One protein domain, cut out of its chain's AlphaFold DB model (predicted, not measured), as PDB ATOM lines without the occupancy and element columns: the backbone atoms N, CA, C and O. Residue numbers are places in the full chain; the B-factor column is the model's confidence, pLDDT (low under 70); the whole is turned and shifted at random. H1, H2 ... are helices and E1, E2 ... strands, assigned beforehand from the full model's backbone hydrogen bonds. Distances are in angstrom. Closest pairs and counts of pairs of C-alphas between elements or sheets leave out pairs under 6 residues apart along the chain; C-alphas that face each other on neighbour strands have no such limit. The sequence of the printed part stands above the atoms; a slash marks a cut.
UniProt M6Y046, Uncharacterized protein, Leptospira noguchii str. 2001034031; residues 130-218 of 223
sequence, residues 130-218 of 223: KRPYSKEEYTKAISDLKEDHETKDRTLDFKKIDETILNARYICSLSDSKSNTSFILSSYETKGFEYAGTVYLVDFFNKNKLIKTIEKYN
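What this domain is: This is residues 130 to 218 of the 223 residues of an uncharacterized protein of Leptospira noguchii str. 2001034031 (UniProt M6Y046). A long, narrow model has a strongly twisted four-stranded sheet, E1 to E4, in one half of its length and a single helix, H1, running out toward the other end, away from the sheet. From the far end of H1 the long link of residues 151 to 168 folds back to the sheet, where the chain goes to and fro through E1, E2, E3 and E4. The printed part has 89 residues, with one named helix and four named strands in the order H1, E1, E2, E3, E4; the class is mixed, helices and strands. The sheet's order is E1, E2, E3, E4, antiparallel throughout. The whole is loose, with a radius of gyration of the C-alphas of 15.2 A, and its outline is a rod spanning 54 by 23 by 17 A.

Where its parts are: H1 is residues 135 to 150, 22.7 A from its first C-alpha at (205.354, 150.290, 153.595) to its last at (225.222, 145.904, 143.426). E1 is residues 169 to 175, 18.4 A long. E2 is residues 181 to 189, 26.8 A long, and E3 is residues 198 to 206, 26.1 A long. E4 is residues 209 to 216, 21.5 A long, and ends with C-alpha 216 at (200.815, 138.749, 136.936).

How they stand to each other: The four strands form a meander, each strand after the first being the antiparallel neighbour of the one before. From edge to edge of the sheet the strands' lines turn by 60 degrees. E1 and E2, a hairpin, run at 161 degrees; C-alphas 170 and 186 face each other at 4.3 A, and N 171 and O 185 are within hydrogen-bond range at 2.8 A. E2 and E3, a hairpin, run at 159 degrees; C-alphas 187 and 200 face each other at 4.4 A, with N 201 and O 186 at 2.8 A. E3 and E4, a hairpin, run at 158 degrees; C-alphas 203 and 213 face each other at 4.4 A, with N 204 and O 212 at 2.8 A. E1 and E4 are the edge strands and are apart. H1 is not on the sheet, with 1 pair of C-alphas within 10 A, and is apart from E2, E3 and E4. In H1 every O i to N i+4 pair is within hydrogen-bond range.

The domain as a whole: The two C-alphas farthest apart, those of Asp 153 and Lys 178, are 54.1 A from each other. The printed part has no cut. The link from H1 to E1, 18 residues, is long; the link from E2 to E3, 8 residues, is short, and those from E1 to E2 and from E3 to E4 are tight. The mean pLDDT of the printed part is 83.3, and residues 152 to 157, residues 191 to 197 and residue 218 are under 70.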
ATOM      1  N   LYS A 130     197.526 157.093 140.357       95.19
ATOM      2  CA  LYS A 130     198.536 156.315 141.075       95.19
ATOM      3  C   LYS A 130     197.872 155.500 142.188       95.19
ATOM      4  O   LYS A 130     197.120 156.054 142.992       95.19
ATOM      5  N   ARG A 131     198.148 154.198 142.214       94.81
ATOM      6  CA  ARG A 131     197.737 153.274 143.268       94.81
ATOM      7  C   ARG A 131     198.594 153.556 144.513       94.81
ATOM      8  O   ARG A 131     199.819 153.630 144.391       94.81
ATOM      9  N   PRO A 132     198.000 153.728 145.704       92.31
ATOM     10  CA  PRO A 132     198.743 153.742 146.957       92.31
ATOM     11  C   PRO A 132     199.488 152.422 147.148       92.31
ATOM     12  O   PRO A 132     198.996 151.370 146.749       92.31
ATOM     13  N   TYR A 133     200.648 152.473 147.786       91.06
ATOM     14  CA  TYR A 133     201.430 151.288 148.118       91.06
ATOM     15  C   TYR A 133     201.645 151.184 149.625       91.06
ATOM     16  O   TYR A 133     201.600 152.187 150.347       91.06
ATOM     17  N   SER A 134     201.873 149.967 150.106       89.62
ATOM     18  CA  SER A 134     202.176 149.721 151.515       89.62
ATOM     19  C   SER A 134     203.643 150.026 151.848       89.62
ATOM     20  O   SER A 134     204.498 150.164 150.968       89.62
ATOM     21  N   LYS A 135     203.963 150.123 153.145       91.38
ATOM     22  CA  LYS A 135     205.354 150.290 153.595       91.38
ATOM     23  C   LYS A 135     206.200 149.063 153.241       91.38
ATOM     24  O   LYS A 135     207.386 149.198 152.940       91.38
ATOM     25  N   GLU A 136     205.592 147.884 153.273       91.12
ATOM     26  CA  GLU A 136     206.205 146.614 152.892       91.12
ATOM     27  C   GLU A 136     206.506 146.590 151.389       91.12
ATOM     28  O   GLU A 136     207.641 146.306 151.019       91.12
ATOM     29  N   GLU A 137     205.543 146.974 150.538       91.31
ATOM     30  CA  GLU A 137     205.742 147.108 149.083       91.31
ATOM     31  C   GLU A 137     206.879 148.093 148.770       91.31
ATOM     32  O   GLU A 137     207.762 147.785 147.971       91.31
ATOM     33  N   TYR A 138     206.919 149.243 149.454       93.19
ATOM     34  CA  TYR A 138     208.013 150.210 149.329       93.19
ATOM     35  C   TYR A 138     209.365 149.619 149.727       93.19
ATOM     36  O   TYR A 138     210.337 149.732 148.989       93.19
ATOM     37  N   THR A 139     209.437 148.985 150.897       93.31
ATOM     38  CA  THR A 139     210.701 148.450 151.419       93.31
ATOM     39  C   THR A 139     211.251 147.364 150.501       93.31
ATOM     40  O   THR A 139     212.444 147.382 150.203       93.31
ATOM     41  N   LYS A 140     210.377 146.477 150.008       90.50
ATOM     42  CA  LYS A 140     210.738 145.430 149.053       90.50
ATOM     43  C   LYS A 140     211.252 146.028 147.744       90.50
ATOM     44  O   LYS A 140     212.385 145.759 147.377       90.50
ATOM     45  N   ALA A 141     210.488 146.923 147.113       89.31
ATOM     46  CA  ALA A 141     210.886 147.534 145.845       89.31
ATOM     47  C   ALA A 141     212.231 148.279 145.942       89.31
ATOM     48  O   ALA A 141     213.056 148.184 145.042       89.31
ATOM     49  N   ILE A 142     212.491 148.995 147.041       91.88
ATOM     50  CA  ILE A 142     213.785 149.662 147.252       91.88
ATOM     51  C   ILE A 142     214.921 148.657 147.500       91.88
ATOM     52  O   ILE A 142     216.047 148.927 147.085       91.88
ATOM     53  N   SER A 143     214.660 147.534 148.177       88.69
ATOM     54  CA  SER A 143     215.650 146.460 148.352       88.69
ATOM     55  C   SER A 143     216.029 145.850 147.008       88.69
ATOM     56  O   SER A 143     217.210 145.822 146.675       88.69
ATOM     57  N   ASP A 144     215.028 145.483 146.204       83.31
ATOM     58  CA  ASP A 144     215.215 144.876 144.886       83.31
ATOM     59  C   ASP A 144     216.037 145.800 143.967       83.31
ATOM     60  O   ASP A 144     216.964 145.355 143.296       83.31
ATOM     61  N   LEU A 145     215.765 147.114 143.986       85.31
ATOM     62  CA  LEU A 145     216.549 148.105 143.239       85.31
ATOM     63  C   LEU A 145     218.003 148.202 143.725       85.31
ATOM     64  O   LEU A 145     218.911 148.382 142.919       85.31
ATOM     65  N   LYS A 146     218.260 148.102 145.035       85.81
ATOM     66  CA  LYS A 146     219.633 148.137 145.565       85.81
ATOM     67  C   LYS A 146     220.430 146.908 145.151       85.81
ATOM     68  O   LYS A 146     221.558 147.063 144.697       85.81
ATOM     69  N   GLU A 147     219.840 145.723 145.276       81.62
ATOM     70  CA  GLU A 147     220.454 144.464 144.836       81.62
ATOM     71  C   GLU A 147     220.783 144.508 143.335       81.62
ATOM     72  O   GLU A 147     221.859 144.079 142.908       81.62
ATOM     73  N   ASP A 148     219.898 145.124 142.543       74.44
ATOM     74  CA  ASP A 148     220.119 145.381 141.122       74.44
ATOM     75  C   ASP A 148     221.401 146.198 140.880       74.44
ATOM     76  O   ASP A 148     222.262 145.804 140.092       74.44
ATOM     77  N   HIS A 149     221.573 147.287 141.632       76.44
ATOM     78  CA  HIS A 149     222.729 148.183 141.546       76.44
ATOM     79  C   HIS A 149     224.054 147.591 142.053       76.44
ATOM     80  O   HIS A 149     225.121 148.104 141.709       76.44
ATOM     81  N   GLU A 150     224.020 146.532 142.860       78.62
ATOM     82  CA  GLU A 150     225.222 145.904 143.426       78.62
ATOM     83  C   GLU A 150     225.857 144.852 142.504       78.62
ATOM     84  O   GLU A 150     226.987 144.406 142.739       78.62
ATOM     85  N   THR A 151     225.172 144.462 141.428       71.50
ATOM     86  CA  THR A 151     225.667 143.422 140.523       71.50
ATOM     87  C   THR A 151     226.717 143.978 139.556       71.50
ATOM     88  O   THR A 151     226.450 144.879 138.765       71.50
ATOM     89  N   LYS A 152     227.931 143.418 139.615       64.50
ATOM     90  CA  LYS A 152     229.137 143.970 138.966       64.50
ATOM     91  C   LYS A 152     229.374 143.530 137.521       64.50
ATOM     92  O   LYS A 152     230.177 144.159 136.843       64.50
ATOM     93  N   ASP A 153     228.721 142.460 137.078       62.03
ATOM     94  CA  ASP A 153     228.989 141.807 135.795       62.03
ATOM     95  C   ASP A 153     227.694 141.786 134.975       62.03
ATOM     96  O   ASP A 153     226.901 140.846 135.055       62.03
ATOM     97  N   ARG A 154     227.396 142.899 134.293       58.19
ATOM     98  CA  ARG A 154     226.122 143.073 133.584       58.19
ATOM     99  C   ARG A 154     226.263 143.731 132.226       58.19
ATOM    100  O   ARG A 154     227.078 144.624 132.018       58.19
ATOM    101  N   THR A 155     225.377 143.301 131.335       57.72
ATOM    102  CA  THR A 155     225.171 143.808 129.977       57.72
ATOM    103  C   THR A 155     223.982 144.776 129.870       57.72
ATOM    104  O   THR A 155     223.732 145.283 128.781       57.72
ATOM    105  N   LEU A 156     223.258 145.040 130.972       62.12
ATOM    106  CA  LEU A 156     221.942 145.698 130.987       62.12
ATOM    107  C   LEU A 156     221.870 146.934 131.893       62.12
ATOM    108  O   LEU A 156     222.573 147.012 132.901       62.12
ATOM    109  N   ASP A 157     220.960 147.855 131.550       68.75
ATOM    110  CA  ASP A 157     220.629 149.042 132.348       68.75
ATOM    111  C   ASP A 157     219.941 148.678 133.675       68.75
ATOM    112  O   ASP A 157     219.138 147.747 133.740       68.75
ATOM    113  N   PHE A 158     220.209 149.464 134.724       73.12
ATOM    114  CA  PHE A 158     219.577 149.297 136.035       73.12
ATOM    115  C   PHE A 158     218.087 149.631 136.025       73.12
ATOM    116  O   PHE A 158     217.663 150.610 135.394       73.12
ATOM    117  N   LYS A 159     217.319 148.878 136.819       76.88
ATOM    118  CA  LYS A 159     215.901 149.160 137.052       76.88
ATOM    119  C   LYS A 159     215.707 150.515 137.731       76.88
ATOM    120  O   LYS A 159     216.490 150.932 138.586       76.88
ATOM    121  N   LYS A 160     214.616 151.196 137.394       83.38
ATOM    122  CA  LYS A 160     214.208 152.470 138.009       83.38
ATOM    123  C   LYS A 160     212.968 152.297 138.869       83.38
ATOM    124  O   LYS A 160     212.169 151.388 138.685       83.38
ATOM    125  N   ILE A 161     212.741 153.245 139.779       85.25
ATOM    126  CA  ILE A 161     211.556 153.239 140.651       85.25
ATOM    127  C   ILE A 161     210.231 153.238 139.872       85.25
ATOM    128  O   ILE A 161     209.265 152.609 140.302       85.25
ATOM    129  N   ASP A 162     210.202 153.893 138.709       85.88
ATOM    130  CA  ASP A 162     209.026 153.965 137.837       85.88
ATOM    131  C   ASP A 162     208.674 152.618 137.189       85.88
ATOM    132  O   ASP A 162     207.571 152.460 136.667       85.88
ATOM    133  N   GLU A 163     209.585 151.648 137.266       84.69
ATOM    134  CA  GLU A 163     209.469 150.305 136.692       84.69
ATOM    135  C   GLU A 163     209.034 149.269 137.742       84.69
ATOM    136  O   GLU A 163     209.073 148.065 137.503       84.69
ATOM    137  N   THR A 164     208.622 149.737 138.923       88.19
ATOM    138  CA  THR A 164     208.221 148.902 140.062       88.19
ATOM    139  C   THR A 164     206.735 149.052 140.384       88.19
ATOM    140  O   THR A 164     206.069 150.000 139.951       88.19
ATOM    141  N   ILE A 165     206.232 148.175 141.260       90.44
ATOM    142  CA  ILE A 165     204.885 148.249 141.850       90.44
ATOM    143  C   ILE A 165     204.532 149.631 142.424       90.44
ATOM    144  O   ILE A 165     203.362 150.014 142.458       90.44
ATOM    145  N   LEU A 166     205.527 150.433 142.818       93.19
ATOM    146  CA  LEU A 166     205.321 151.783 143.346       93.19
ATOM    147  C   LEU A 166     204.761 152.762 142.311       93.19
ATOM    148  O   LEU A 166     204.257 153.823 142.690       93.19
ATOM    149  N   ASN A 167     204.832 152.428 141.022       93.56
ATOM    150  CA  ASN A 167     204.254 153.199 139.926       93.56
ATOM    151  C   ASN A 167     202.951 152.589 139.379       93.56
ATOM    152  O   ASN A 167     202.445 153.036 138.349       93.56
ATOM    153  N   ALA A 168     202.377 151.597 140.070       94.44
ATOM    154  CA  ALA A 168     201.093 151.016 139.701       94.44
ATOM    155  C   ALA A 168     199.995 152.077 139.598       94.44
ATOM    156  O   ALA A 168     199.905 153.017 140.394       94.44
ATOM    157  N   ARG A 169     199.135 151.919 138.596       95.00
ATOM    158  CA  ARG A 169     197.998 152.792 138.314       95.00
ATOM    159  C   ARG A 169     196.721 151.985 138.249       95.00
ATOM    160  O   ARG A 169     196.698 150.874 137.726       95.00
ATOM    161  N   TYR A 170     195.648 152.572 138.759       94.81
ATOM    162  CA  TYR A 170     194.340 151.938 138.763       94.81
ATOM    163  C   TYR A 170     193.821 151.693 137.344       94.81
ATOM    164  O   TYR A 170     193.944 152.555 136.469       94.81
ATOM    165  N   ILE A 171     193.179 150.543 137.144       94.06
ATOM    166  CA  ILE A 171     192.386 150.225 135.954       94.06
ATOM    167  C   ILE A 171     190.905 150.289 136.311       94.06
ATOM    168  O   ILE A 171     190.180 151.106 135.746       94.06
ATOM    169  N   CYS A 172     190.457 149.451 137.251       94.19
ATOM    170  CA  CYS A 172     189.063 149.419 137.686       94.19
ATOM    171  C   CYS A 172     188.894 148.716 139.043       94.19
ATOM    172  O   CYS A 172     189.642 147.794 139.368       94.19
ATOM    173  N   SER A 173     187.889 149.122 139.816       93.19
ATOM    174  CA  SER A 173     187.421 148.423 141.016       93.19
ATOM    175  C   SER A 173     186.182 147.593 140.700       93.19
ATOM    176  O   SER A 173     185.299 148.044 139.972       93.19
ATOM    177  N   LEU A 174     186.119 146.381 141.245       92.81
ATOM    178  CA  LEU A 174     185.126 145.358 140.938       92.81
ATOM    179  C   LEU A 174     184.599 144.770 142.243       92.81
ATOM    180  O   LEU A 174     185.372 144.476 143.156       92.81
ATOM    181  N   SER A 175     183.294 144.558 142.347       90.31
ATOM    182  CA  SER A 175     182.711 143.887 143.511       90.31
ATOM    183  C   SER A 175     181.428 143.135 143.168       90.31
ATOM    184  O   SER A 175     180.810 143.354 142.123       90.31
ATOM    185  N   ASP A 176     181.073 142.204 144.050       84.50
ATOM    186  CA  ASP A 176     179.763 141.555 144.101       84.50
ATOM    187  C   ASP A 176     178.975 142.164 145.263       84.50
ATOM    188  O   ASP A 176     179.439 142.128 146.405       84.50
ATOM    189  N   SER A 177     177.784 142.691 144.984       78.25
ATOM    190  CA  SER A 177     176.881 143.317 145.954       78.25
ATOM    191  C   SER A 177     176.491 142.408 147.119       78.25
ATOM    192  O   SER A 177     176.108 142.908 148.178       78.25
ATOM    193  N   LYS A 178     176.590 141.088 146.947       80.81
ATOM    194  CA  LYS A 178     176.293 140.093 147.988       80.81
ATOM    195  C   LYS A 178     177.488 139.782 148.882       80.81
ATOM    196  O   LYS A 178     177.319 139.125 149.910       80.81
ATOM    197  N   SER A 179     178.684 140.230 148.511       78.94
ATOM    198  CA  SER A 179     179.915 139.964 149.244       78.94
ATOM    199  C   SER A 179     180.482 141.245 149.853       78.94
ATOM    200  O   SER A 179     180.333 142.337 149.317       78.94
ATOM    201  N   ASN A 180     181.205 141.114 150.965       82.25
ATOM    202  CA  ASN A 180     182.019 142.216 151.494       82.25
ATOM    203  C   ASN A 180     183.390 142.311 150.800       82.25
ATOM    204  O   ASN A 180     184.284 143.001 151.299       82.25
ATOM    205  N   THR A 181     183.568 141.578 149.699       85.19
ATOM    206  CA  THR A 181     184.826 141.461 148.977       85.19
ATOM    207  C   THR A 181     184.811 142.395 147.776       85.19
ATOM    208  O   THR A 181     183.868 142.410 146.985       85.19
ATOM    209  N   SER A 182     185.878 143.169 147.630       90.81
ATOM    210  CA  SER A 182     186.127 143.968 146.435       90.81
ATOM    211  C   SER A 182     187.528 143.704 145.917       90.81
ATOM    212  O   SER A 182     188.418 143.270 146.650       90.81
ATOM    213  N   PHE A 183     187.692 143.930 144.627       92.81
ATOM    214  CA  PHE A 183     188.904 143.664 143.883       92.81
ATOM    215  C   PHE A 183     189.289 144.955 143.184       92.81
ATOM    216  O   PHE A 183     188.424 145.653 142.651       92.81
ATOM    217  N   ILE A 184     190.569 145.289 143.182       94.44
ATOM    218  CA  ILE A 184     191.067 146.412 142.398       94.44
ATOM    219  C   ILE A 184     192.088 145.878 141.412       94.44
ATOM    220  O   ILE A 184     193.112 145.328 141.807       94.44
ATOM    221  N   LEU A 185     191.788 146.057 140.129       94.75
ATOM    222  CA  LEU A 185     192.720 145.799 139.050       94.75
ATOM    223  C   LEU A 185     193.566 147.054 138.816       94.75
ATOM    224  O   LEU A 185     193.026 148.150 138.624       94.75
ATOM    225  N   SER A 186     194.880 146.882 138.810       94.88
ATOM    226  CA  SER A 186     195.869 147.926 138.525       94.88
ATOM    227  C   SER A 186     196.941 147.397 137.572       94.88
ATOM    228  O   SER A 186     197.017 146.190 137.338       94.88
ATOM    229  N   SER A 187     197.784 148.275 137.035       92.19
ATOM    230  CA  SER A 187     198.994 147.862 136.318       92.19
ATOM    231  C   SER A 187     200.139 148.864 136.427       92.19
ATOM    232  O   SER A 187     199.915 150.053 136.661       92.19
ATOM    233  N   TYR A 188     201.368 148.387 136.244       89.81
ATOM    234  CA  TYR A 188     202.550 149.208 135.958       89.81
ATOM    235  C   TYR A 188     203.339 148.610 134.791       89.81
ATOM    236  O   TYR A 188     203.126 147.459 134.406       89.81
ATOM    237  N   GLU A 189     204.229 149.408 134.209       84.81
ATOM    238  CA  GLU A 189     205.165 148.945 133.185       84.81
ATOM    239  C   GLU A 189     206.549 148.774 133.806       84.81
ATOM    240  O   GLU A 189     206.985 149.647 134.549       84.81
ATOM    241  N   THR A 190     207.254 147.699 133.472       77.69
ATOM    242  CA  THR A 190     208.584 147.377 134.018       77.69
ATOM    243  C   THR A 190     209.730 147.856 133.125       77.69
ATOM    244  O   THR A 190     210.745 147.181 133.059       77.69
ATOM    245  N   LYS A 191     209.580 148.962 132.377       66.69
ATOM    246  CA  LYS A 191     210.507 149.382 131.296       66.69
ATOM    247  C   LYS A 191     211.951 149.738 131.733       66.69
ATOM    248  O   LYS A 191     212.353 150.886 131.583       66.69
ATOM    249  N   GLY A 192     212.716 148.725 132.136       55.00
ATOM    250  CA  GLY A 192     214.177 148.569 132.125       55.00
ATOM    251  C   GLY A 192     214.539 147.272 131.362       55.00
ATOM    252  O   GLY A 192     213.641 146.489 131.047       55.00
ATOM    253  N   PHE A 193     215.807 147.088 130.964       48.06
ATOM    254  CA  PHE A 193     216.226 146.214 129.843       48.06
ATOM    255  C   PHE A 193     215.798 144.725 129.947       48.06
ATOM    256  O   PHE A 193     215.696 144.153 131.027       48.06
ATOM    257  N   GLU A 194     215.592 144.120 128.767       45.59
ATOM    258  CA  GLU A 194     215.287 142.704 128.455       45.59
ATOM    259  C   GLU A 194     213.889 142.151 128.791       45.59
ATOM    260  O   GLU A 194     213.421 141.271 128.071       45.59
ATOM    261  N   TYR A 195     213.151 142.709 129.758       52.84
ATOM    262  CA  TYR A 195     211.857 142.149 130.198       52.84
ATOM    263  C   TYR A 195     210.750 143.215 130.218       52.84
ATOM    264  O   TYR A 195     210.311 143.709 131.263       52.84
ATOM    265  N   ALA A 196     210.335 143.643 129.021       54.03
ATOM    266  CA  ALA A 196     209.380 144.732 128.813       54.03
ATOM    267  C   ALA A 196     207.940 144.290 129.119       54.03
ATOM    268  O   ALA A 196     207.155 143.929 128.244       54.03
ATOM    269  N   GLY A 197     207.569 144.342 130.393       69.12
ATOM    270  CA  GLY A 197     206.298 143.829 130.854       69.12
ATOM    271  C   GLY A 197     205.258 144.880 131.211       69.12
ATOM    272  O   GLY A 197     205.574 145.941 131.742       69.12
ATOM    273  N   THR A 198     203.982 144.586 130.954       81.00
ATOM    274  CA  THR A 198     202.894 145.182 131.745       81.00
ATOM    275  C   THR A 198     202.562 144.199 132.853       81.00
ATOM    276  O   THR A 198     202.072 143.104 132.579       81.00
ATOM    277  N   VAL A 199     202.822 144.593 134.096       85.62
ATOM    278  CA  VAL A 199     202.465 143.798 135.269       85.62
ATOM    279  C   VAL A 199     201.068 144.197 135.698       85.62
ATOM    280  O   VAL A 199     200.805 145.373 135.959       85.62
ATOM    281  N   TYR A 200     200.170 143.223 135.770       89.62
ATOM    282  CA  TYR A 200     198.821 143.418 136.286       89.62
ATOM    283  C   TYR A 200     198.771 143.040 137.754       89.62
ATOM    284  O   TYR A 200     199.330 142.026 138.160       89.62
ATOM    285  N   LEU A 201     198.058 143.838 138.540       92.75
ATOM    286  CA  LEU A 201     197.879 143.602 139.965       92.75
ATOM    287  C   LEU A 201     196.413 143.440 140.291       92.75
ATOM    288  O   LEU A 201     195.582 144.206 139.800       92.75
ATOM    289  N   VAL A 202     196.122 142.491 141.172       93.94
ATOM    290  CA  VAL A 202     194.812 142.368 141.804       93.94
ATOM    291  C   VAL A 202     194.982 142.555 143.300       93.94
ATOM    292  O   VAL A 202     195.547 141.705 143.993       93.94
ATOM    293  N   ASP A 203     194.461 143.670 143.793       93.38
ATOM    294  CA  ASP A 203     194.305 143.904 145.219       93.38
ATOM    295  C   ASP A 203     192.971 143.329 145.680       93.38
ATOM    296  O   ASP A 203     191.924 143.604 145.091       93.38
ATOM    297  N   PHE A 204     192.989 142.580 146.770       91.19
ATOM    298  CA  PHE A 204     191.796 142.001 147.368       91.19
ATOM    299  C   PHE A 204     191.480 142.706 148.670       91.19
ATOM    300  O   PHE A 204     192.277 142.693 149.609       91.19
ATOM    301  N   PHE A 205     190.273 143.237 148.766       90.00
ATOM    302  CA  PHE A 205     189.783 143.912 149.951       90.00
ATOM    303  C   PHE A 205     188.622 143.142 150.561       90.00
ATOM    304  O   PHE A 205     187.740 142.663 149.854       90.00
ATOM    305  N   ASN A 206     188.581 143.080 151.889       87.75
ATOM    306  CA  ASN A 206     187.411 142.636 152.641       87.75
ATOM    307  C   ASN A 206     187.040 143.731 153.641       87.75
ATOM    308  O   ASN A 206     187.876 144.122 154.456       87.75
ATOM    309  N   LYS A 207     185.809 144.253 153.562       84.81
ATOM    310  CA  LYS A 207     185.353 145.400 154.377       84.81
ATOM    311  C   LYS A 207     186.361 146.566 154.362       84.81
ATOM    312  O   LYS A 207     186.705 147.104 155.409       84.81
ATOM    313  N   ASN A 208     186.862 146.919 153.175       83.38
ATOM    314  CA  ASN A 208     187.854 147.984 152.932       83.38
ATOM    315  C   ASN A 208     189.262 147.751 153.510       83.38
ATOM    316  O   ASN A 208     190.120 148.621 153.382       83.38
ATOM    317  N   LYS A 209     189.544 146.587 154.103       87.94
ATOM    318  CA  LYS A 209     190.902 146.203 154.504       87.94
ATOM    319  C   LYS A 209     191.566 145.427 153.370       87.94
ATOM    320  O   LYS A 209     191.004 144.425 152.929       87.94
ATOM    321  N   LEU A 210     192.744 145.874 152.926       89.31
ATOM    322  CA  LEU A 210     193.579 145.118 151.989       89.31
ATOM    323  C   LEU A 210     193.994 143.803 152.653       89.31
ATOM    324  O   LEU A 210     194.537 143.801 153.759       89.31
ATOM    325  N   ILE A 211     193.697 142.691 151.992       88.69
ATOM    326  CA  ILE A 211     194.017 141.344 152.462       88.69
ATOM    327  C   ILE A 211     195.250 140.805 151.747       88.69
ATOM    328  O   ILE A 211     196.109 140.201 152.384       88.69
ATOM    329  N   LYS A 212     195.328 140.992 150.425       88.00
ATOM    330  CA  LYS A 212     196.428 140.497 149.596       88.00
ATOM    331  C   LYS A 212     196.532 141.311 148.310       88.00
ATOM    332  O   LYS A 212     195.508 141.738 147.786       88.00
ATOM    333  N   THR A 213     197.749 141.431 147.801       90.50
ATOM    334  CA  THR A 213     198.054 141.854 146.431       90.50
ATOM    335  C   THR A 213     198.658 140.655 145.705       90.50
ATOM    336  O   THR A 213     199.480 139.942 146.287       90.50
ATOM    337  N   ILE A 214     198.234 140.393 144.472       89.00
ATOM    338  CA  ILE A 214     198.890 139.427 143.576       89.00
ATOM    339  C   ILE A 214     199.317 140.134 142.294       89.00
ATOM    340  O   ILE A 214     198.623 141.045 141.844       89.00
ATOM    341  N   GLU A 215     200.430 139.698 141.714       87.12
ATOM    342  CA  GLU A 215     200.999 140.239 140.480       87.12
ATOM    343  C   GLU A 215     200.964 139.167 139.384       87.12
ATOM    344  O   GLU A 215     201.177 137.991 139.667       87.12
ATOM    345  N   LYS A 216     200.696 139.576 138.141       84.19
ATOM    346  CA  LYS A 216     200.815 138.749 136.936       84.19
ATOM    347  C   LYS A 216     201.692 139.468 135.932       84.19
ATOM    348  O   LYS A 216     201.345 140.553 135.457       84.19
ATOM    349  N   TYR A 217     202.795 138.819 135.590       78.06
ATOM    350  CA  TYR A 217     203.705 139.241 134.538       78.06
ATOM    351  C   TYR A 217     203.216 138.708 133.186       78.06
ATOM    352  O   TYR A 217     202.687 137.592 133.070       78.06
ATOM    353  N   ASN A 218     203.394 139.503 132.142       69.44
ATOM    354  CA  ASN A 218     203.138 139.112 130.761       69.44
ATOM    355  C   ASN A 218     204.350 138.344 130.196       69.44
ATOM    356  O   ASN A 218     205.172 138.935 129.522       69.44
TER     357      ASN A 218